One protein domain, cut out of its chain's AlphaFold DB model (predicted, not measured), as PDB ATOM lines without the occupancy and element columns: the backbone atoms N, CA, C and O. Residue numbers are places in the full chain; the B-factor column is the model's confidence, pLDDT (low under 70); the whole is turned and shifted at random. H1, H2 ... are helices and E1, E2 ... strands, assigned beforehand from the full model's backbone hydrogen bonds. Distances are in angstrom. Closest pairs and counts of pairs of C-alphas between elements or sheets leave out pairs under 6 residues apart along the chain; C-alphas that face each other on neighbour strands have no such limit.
ATOM      1  N   CYS A  37     110.985 159.883 129.082       74.62
ATOM      2  CA  CYS A  37     110.304 160.858 128.232       74.62
ATOM      3  C   CYS A  37     109.776 162.006 129.086       74.62
ATOM      4  O   CYS A  37     109.309 161.780 130.204       74.62
ATOM      5  N   ASN A  38     109.821 163.221 128.547       77.62
ATOM      6  CA  ASN A  38     109.218 164.384 129.182       77.62
ATOM      7  C   ASN A  38     107.697 164.372 128.967       77.62
ATOM      8  O   ASN A  38     107.225 164.084 127.867       77.62
ATOM      9  N   LEU A  39     106.937 164.712 130.009       79.88
ATOM     10  CA  LEU A  39     105.482 164.878 129.955       79.88
ATOM     11  C   LEU A  39     105.143 166.331 130.331       79.88
ATOM     12  O   LEU A  39     105.085 166.641 131.525       79.88
ATOM     13  N   PRO A  40     104.989 167.233 129.345       78.69
ATOM     14  CA  PRO A  40     104.631 168.628 129.587       78.69
ATOM     15  C   PRO A  40     103.306 168.790 130.348       78.69
ATOM     16  O   PRO A  40     102.409 167.953 130.278       78.69
ATOM     17  N   LEU A  41     103.145 169.904 131.067       79.00
ATOM     18  CA  LEU A  41     101.889 170.195 131.776       79.00
ATOM     19  C   LEU A  41     100.733 170.582 130.835       79.00
ATOM     20  O   LEU A  41      99.585 170.608 131.267       79.00
ATOM     21  N   ASP A  42     101.023 170.885 129.568       80.50
ATOM     22  CA  ASP A  42     100.063 171.242 128.521       80.50
ATOM     23  C   ASP A  42      99.757 170.099 127.528       80.50
ATOM     24  O   ASP A  42      99.029 170.322 126.548       80.50
ATOM     25  N   THR A  43     100.239 168.876 127.807       83.56
ATOM     26  CA  THR A  43      99.922 167.642 127.066       83.56
ATOM     27  C   THR A  43      98.418 167.503 126.816       83.56
ATOM     28  O   THR A  43      97.595 167.594 127.728       83.56
ATOM     29  N   LYS A  44      98.033 167.244 125.561       88.00
ATOM     30  CA  LYS A  44      96.623 167.194 125.142       88.00
ATOM     31  C   LYS A  44      96.018 165.800 125.282       88.00
ATOM     32  O   LYS A  44      96.511 164.848 124.681       88.00
ATOM     33  N   PHE A  45      94.876 165.687 125.957       90.06
ATOM     34  CA  PHE A  45      94.038 164.489 125.877       90.06
ATOM     35  C   PHE A  45      93.237 164.475 124.565       90.06
ATOM     36  O   PHE A  45      92.565 165.452 124.237       90.06
ATOM     37  N   GLN A  46      93.305 163.375 123.814       91.56
ATOM     38  CA  GLN A  46      92.577 163.174 122.555       91.56
ATOM     39  C   GLN A  46      91.551 162.048 122.723       91.56
ATOM     40  O   GLN A  46      91.936 160.902 122.953       91.56
ATOM     41  N   HIS A  47      90.258 162.369 122.621       91.50
ATOM     42  CA  HIS A  47      89.162 161.405 122.749       91.50
ATOM     43  C   HIS A  47      87.865 161.920 122.105       91.50
ATOM     44  O   HIS A  47      87.614 163.123 122.090       91.50
ATOM     45  N   ASP A  48      86.999 161.004 121.668       90.00
ATOM     46  CA  ASP A  48      85.726 161.317 120.994       90.00
ATOM     47  C   ASP A  48      84.524 161.398 121.965       90.00
ATOM     48  O   ASP A  48      83.368 161.257 121.570       90.00
ATOM     49  N   TYR A  49      84.784 161.623 123.261       88.69
ATOM     50  CA  TYR A  49      83.778 161.552 124.341       88.69
ATOM     51  C   TYR A  49      83.598 162.882 125.109       88.69
ATOM     52  O   TYR A  49      83.728 162.891 126.335       88.69
ATOM     53  N   PRO A  50      83.317 164.024 124.446       84.38
ATOM     54  CA  PRO A  50      83.240 165.335 125.107       84.38
ATOM     55  C   PRO A  50      82.081 165.454 126.113       84.38
ATOM     56  O   PRO A  50      82.125 166.301 127.000       84.38
ATOM     57  N   SER A  51      81.058 164.603 125.993       86.38
ATOM     58  CA  SER A  51      79.903 164.547 126.901       86.38
ATOM     59  C   SER A  51      80.075 163.560 128.064       86.38
ATOM     60  O   SER A  51      79.182 163.456 128.895       86.38
ATOM     61  N   CYS A  52      81.207 162.851 128.141       88.50
ATOM     62  CA  CYS A  52      81.501 161.915 129.225       88.50
ATOM     63  C   CYS A  52      82.009 162.688 130.452       88.50
ATOM     64  O   CYS A  52      83.184 163.071 130.548       88.50
ATOM     65  N   TYR A  53      81.107 162.956 131.390       88.38
ATOM     66  CA  TYR A  53      81.371 163.643 132.643       88.38
ATOM     67  C   TYR A  53      82.244 162.807 133.598       88.38
ATOM     68  O   TYR A  53      83.133 163.377 134.234       88.38
ATOM     69  N   ILE A  54      82.116 161.470 133.622       88.19
ATOM     70  CA  ILE A  54      83.031 160.565 134.348       88.19
ATOM     71  C   ILE A  54      84.470 160.751 133.850       88.19
ATOM     72  O   ILE A  54      85.370 161.010 134.653       88.19
ATOM     73  N   LEU A  55      84.696 160.675 132.532       88.69
ATOM     74  CA  LEU A  55      86.027 160.851 131.935       88.69
ATOM     75  C   LEU A  55      86.553 162.265 132.191       88.69
ATOM     76  O   LEU A  55      87.678 162.422 132.655       88.69
ATOM     77  N   THR A  56      85.724 163.291 131.986       90.12
ATOM     78  CA  THR A  56      86.088 164.694 132.245       90.12
ATOM     79  C   THR A  56      86.489 164.916 133.709       90.12
ATOM     80  O   THR A  56      87.483 165.584 133.999       90.12
ATOM     81  N   SER A  57      85.746 164.331 134.652       88.38
ATOM     82  CA  SER A  57      86.043 164.383 136.085       88.38
ATOM     83  C   SER A  57      87.316 163.600 136.424       88.38
ATOM     84  O   SER A  57      88.107 164.039 137.259       88.38
ATOM     85  N   CYS A  58      87.574 162.480 135.744       89.31
ATOM     86  CA  CYS A  58      88.807 161.708 135.881       89.31
ATOM     87  C   CYS A  58      90.045 162.490 135.406       89.31
ATOM     88  O   CYS A  58      91.005 162.623 136.167       89.31
ATOM     89  N   LEU A  59      89.998 163.079 134.205       90.12
ATOM     90  CA  LEU A  59      91.108 163.838 133.619       90.12
ATOM     91  C   LEU A  59      91.491 165.051 134.477       90.12
ATOM     92  O   LEU A  59      92.658 165.198 134.834       90.12
ATOM     93  N   ARG A  60      90.512 165.833 134.954       88.69
ATOM     94  CA  ARG A  60      90.768 166.957 135.879       88.69
ATOM     95  C   ARG A  60      91.462 166.520 137.177       88.69
ATOM     96  O   ARG A  60      92.335 167.222 137.690       88.69
ATOM     97  N   ARG A  61      91.093 165.353 137.726       87.25
ATOM     98  CA  ARG A  61      91.755 164.777 138.915       87.25
ATOM     99  C   ARG A  61      93.177 164.308 138.605       87.25
ATOM    100  O   ARG A  61      94.036 164.415 139.477       87.25
ATOM    101  N   PHE A  62      93.423 163.791 137.402       86.25
ATOM    102  CA  PHE A  62      94.752 163.396 136.942       86.25
ATOM    103  C   PHE A  62      95.676 164.615 136.797       86.25
ATOM    104  O   PHE A  62      96.723 164.647 137.442       86.25
ATOM    105  N   GLU A  63      95.256 165.651 136.065       85.81
ATOM    106  CA  GLU A  63      96.008 166.907 135.873       85.81
ATOM    107  C   GLU A  63      96.379 167.560 137.215       85.81
ATOM    108  O   GLU A  63      97.546 167.850 137.484       85.81
ATOM    109  N   SER A  64      95.397 167.708 138.113       84.50
ATOM    110  CA  SER A  64      95.603 168.270 139.454       84.50
ATOM    111  C   SER A  64      96.649 167.496 140.271       84.50
ATOM    112  O   SER A  64      97.437 168.097 141.005       84.50
ATOM    113  N   ARG A  65      96.705 166.164 140.131       81.50
ATOM    114  CA  ARG A  65      97.695 165.306 140.805       81.50
ATOM    115  C   ARG A  65      99.063 165.332 140.136       81.50
ATOM    116  O   ARG A  65     100.065 165.237 140.842       81.50
ATOM    117  N   LEU A  66      99.116 165.463 138.811       77.50
ATOM    118  CA  LEU A  66     100.367 165.572 138.065       77.50
ATOM    119  C   LEU A  66     101.151 166.803 138.543       77.50
ATOM    120  O   LEU A  66     102.292 166.657 138.977       77.50
ATOM    121  N   ILE A  67     100.480 167.961 138.601       74.06
ATOM    122  CA  ILE A  67     101.037 169.247 139.054       74.06
ATOM    123  C   ILE A  67     101.489 169.213 140.524       74.06
ATOM    124  O   ILE A  67     102.502 169.810 140.874       74.06
ATOM    125  N   THR A  68     100.734 168.552 141.410       67.88
ATOM    126  CA  THR A  68     100.935 168.677 142.869       67.88
ATOM    127  C   THR A  68     101.831 167.616 143.506       67.88
ATOM    128  O   THR A  68     102.270 167.824 144.636       67.88
ATOM    129  N   LYS A  69     102.083 166.475 142.846       61.94
ATOM    130  CA  LYS A  69     102.748 165.319 143.487       61.94
ATOM    131  C   LYS A  69     104.067 164.863 142.871       61.94
ATOM    132  O   LYS A  69     104.760 164.073 143.507       61.94
ATOM    133  N   HIS A  70     104.429 165.335 141.683       59.34
ATOM    134  CA  HIS A  70     105.663 164.917 141.022       59.34
ATOM    135  C   HIS A  70     106.695 166.038 141.108       59.34
ATOM    136  O   HIS A  70     106.581 167.049 140.420       59.34
ATOM    137  N   MET A  71     107.722 165.855 141.944       54.66
ATOM    138  CA  MET A  71     108.946 166.637 141.776       54.66
ATOM    139  C   MET A  71     109.551 166.259 140.417       54.66
ATOM    140  O   MET A  71     109.690 165.058 140.155       54.66
ATOM    141  N   PRO A  72     109.898 167.226 139.549       56.84
ATOM    142  CA  PRO A  72     110.584 166.912 138.304       56.84
ATOM    143  C   PRO A  72     111.892 166.186 138.625       56.84
ATOM    144  O   PRO A  72     112.614 166.572 139.551       56.84
ATOM    145  N   MET A  73     112.202 165.124 137.877       56.62
ATOM    146  CA  MET A  73     113.536 164.531 137.962       56.62
ATOM    147  C   MET A  73     114.572 165.589 137.548       56.62
ATOM    148  O   MET A  73     114.285 166.380 136.646       56.62
ATOM    149  N   PRO A  74     115.761 165.627 138.181       55.31
ATOM    150  CA  PRO A  74     116.835 166.515 137.742       55.31
ATOM    151  C   PRO A  74     117.140 166.254 136.264       55.31
ATOM    152  O   PRO A  74     117.116 165.096 135.847       55.31
ATOM    153  N   GLU A  75     117.395 167.326 135.507       54.66
ATOM    154  CA  GLU A  75     117.463 167.334 134.039       54.66
ATOM    155  C   GLU A  75     118.241 166.139 133.470       54.66
ATOM    156  O   GLU A  75     119.472 166.102 133.440       54.66
ATOM    157  N   VAL A  76     117.494 165.145 132.990       54.91
ATOM    158  CA  VAL A  76     118.029 164.119 132.105       54.91
ATOM    159  C   VAL A  76     118.026 164.745 130.719       54.91
ATOM    160  O   VAL A  76     116.948 165.000 130.188       54.91
ATOM    161  N   ASN A  77     119.208 164.999 130.145       51.31
ATOM    162  CA  ASN A  77     119.344 165.413 128.744       51.31
ATOM    163  C   ASN A  77     118.600 164.401 127.862       51.31
ATOM    164  O   ASN A  77     119.060 163.275 127.678       51.31
ATOM    165  N   SER A  78     117.420 164.798 127.395       52.69
ATOM    166  CA  SER A  78     116.431 163.923 126.769       52.69
ATOM    167  C   SER A  78     115.561 164.729 125.804       52.69
ATOM    168  O   SER A  78     114.332 164.629 125.815       52.69
ATOM    169  N   ASP A  79     116.214 165.501 124.934       54.72
ATOM    170  CA  ASP A  79     115.574 166.141 123.776       54.72
ATOM    171  C   ASP A  79     114.954 165.102 122.807       54.72
ATOM    172  O   ASP A  79     114.149 165.447 121.946       54.72
ATOM    173  N   ASP A  80     115.290 163.816 122.977       63.38
ATOM    174  CA  ASP A  80     114.852 162.686 122.151       63.38
ATOM    175  C   ASP A  80     113.411 162.189 122.420       63.38
ATOM    176  O   ASP A  80     112.905 161.379 121.639       63.38
ATOM    177  N   CYS A  81     112.736 162.596 123.509       72.94
ATOM    178  CA  CYS A  81     111.364 162.130 123.786       72.94
ATOM    179  C   CYS A  81     110.501 163.114 124.598       72.94
ATOM    180  O   CYS A  81     110.717 163.312 125.798       72.94
ATOM    181  N   ILE A  82     109.448 163.640 123.963       80.94
ATOM    182  CA  ILE A  82     108.404 164.487 124.566       80.94
ATOM    183  C   ILE A  82     107.027 163.881 124.241       80.94
ATOM    184  O   ILE A  82     106.802 163.402 123.129       80.94
ATOM    185  N   ILE A  83     106.110 163.867 125.214       82.62
ATOM    186  CA  ILE A  83     104.745 163.337 125.072       82.62
ATOM    187  C   ILE A  83     103.746 164.498 124.936       82.62
ATOM    188  O   ILE A  83     103.177 164.972 125.920       82.62
ATOM    189  N   ASP A  84     103.490 164.934 123.702       80.56
ATOM    190  CA  ASP A  84     102.593 166.071 123.423       80.56
ATOM    191  C   ASP A  84     101.097 165.727 123.546       80.56
ATOM    192  O   ASP A  84     100.250 166.612 123.711       80.56
ATOM    193  N   SER A  85     100.733 164.441 123.459       85.94
ATOM    194  CA  SER A  85      99.336 164.009 123.576       85.94
ATOM    195  C   SER A  85      99.151 162.609 124.159       85.94
ATOM    196  O   SER A  85      99.996 161.729 124.004       85.94
ATOM    197  N   ILE A  86      98.003 162.409 124.812       86.75
ATOM    198  CA  ILE A  86      97.533 161.136 125.363       86.75
ATOM    199  C   ILE A  86      96.205 160.799 124.679       86.75
ATOM    200  O   ILE A  86      95.204 161.490 124.877       86.75
ATOM    201  N   LYS A  87      96.187 159.742 123.864       87.56
ATOM    202  CA  LYS A  87      94.975 159.268 123.181       87.56
ATOM    203  C   LYS A  87      94.192 158.301 124.071       87.56
ATOM    204  O   LYS A  87      94.787 157.414 124.679       87.56
ATOM    205  N   ILE A  88      92.871 158.456 124.129       87.75
ATOM    206  CA  ILE A  88      91.967 157.624 124.933       87.75
ATOM    207  C   ILE A  88      90.854 157.082 124.034       87.75
ATOM    208  O   ILE A  88      90.070 157.842 123.470       87.75
ATOM    209  N   GLU A  89      90.771 155.758 123.939       83.44
ATOM    210  CA  GLU A  89      89.747 155.031 123.185       83.44
ATOM    211  C   GLU A  89      88.972 154.124 124.148       83.44
ATOM    212  O   GLU A  89      89.568 153.336 124.882       83.44
ATOM    213  N   ILE A  90      87.640 154.225 124.152       80.50
ATOM    214  CA  ILE A  90      86.763 153.412 125.003       80.50
ATOM    215  C   ILE A  90      85.910 152.541 124.083       80.50
ATOM    216  O   ILE A  90      85.018 153.034 123.392       80.50
ATOM    217  N   ARG A  91      86.186 151.231 124.059       74.50
ATOM    218  CA  ARG A  91      85.619 150.279 123.080       74.50
ATOM    219  C   ARG A  91      84.087 150.287 123.004       74.50
ATOM    220  O   ARG A  91      83.543 150.125 121.917       74.50
ATOM    221  N   ASN A  92      83.420 150.474 124.141       72.62
ATOM    222  CA  ASN A  92      81.959 150.495 124.249       72.62
ATOM    223  C   ASN A  92      81.395 151.930 124.342       72.62
ATOM    224  O   ASN A  92      80.217 152.110 124.625       72.62
ATOM    225  N   GLY A  93      82.231 152.949 124.116       75.50
ATOM    226  CA  GLY A  93      81.893 154.355 124.329       75.50
ATOM    227  C   GLY A  93      81.749 154.734 125.806       75.50
ATOM    228  O   GLY A  93      82.133 153.989 126.702       75.50
ATOM    229  N   CYS A  94      81.198 155.922 126.044       76.31
ATOM    230  CA  CYS A  94      80.782 156.392 127.362       76.31
ATOM    231  C   CYS A  94      79.365 156.962 127.231       76.31
ATOM    232  O   CYS A  94      79.190 158.085 126.757       76.31
ATOM    233  N   ASP A  95      78.369 156.152 127.589       73.81
ATOM    234  CA  ASP A  95      76.948 156.505 127.579       73.81
ATOM    235  C   ASP A  95      76.453 156.635 129.020       73.81
ATOM    236  O   ASP A  95      76.074 155.645 129.632       73.81
ATOM    237  N   GLU A  96      76.463 157.855 129.563       72.94
ATOM    238  CA  GLU A  96      75.989 158.158 130.923       72.94
ATOM    239  C   GLU A  96      74.459 158.297 131.031       72.94
ATOM    240  O   GLU A  96      73.959 158.985 131.921       72.94
TER     241      GLU A  96
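Overview. This is residues 37 to 96 of the 283 residues of the protein "Beta-N-acetylhexosaminidase" of Trichobilharzia regenti (UniProt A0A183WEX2). There is little regular structure here: a tiny pair of parallel strands, E1 and E2, makes one long side of a loose, elongated loop of chain, and helix H1 runs back along the other. Residues 70 to 84 swing wide round one end. The 60 printed residues hold E1, H1, E2 in that order, class mixed, with 23 residues in named elements; the radius of gyration of the C-alphas is 14.1 A and the spans are 43 by 24 by 15 A.

Arrangement. Look first at E1, residues 44 to 46, and E2, residues 85 to 87, parallel neighbours at 21 degrees. C-alphas 44 and 85 face each other at 4.5 A; N 46 and O 86 are within hydrogen-bond range at 2.9 A. With H1, residues 53 to 69, they form a strand-helix-strand unit, two parallel strands with a helix between them in the chain; its crossover is left-handed. In H1 every O i to N i+4 pair is within hydrogen-bond range.

Along the chain. Find C-alpha 44 at (96.623, 167.194, 125.142), where E1 begins its 6.3 A. H1 runs 24.0 A from C-alpha 53 at (81.371, 163.643, 132.643). E2, 6.5 A, ends at C-alpha 87, (94.975, 159.268, 123.181).

Size, cuts and confidence. The C-alphas of Asn 77 and Glu 96, the two farthest apart, are 44.0 A from each other. The printed part has no cut; the link E1 to H1 is short, H1 to E2 long. Residues 68 to 80 of this model have pLDDT under 70.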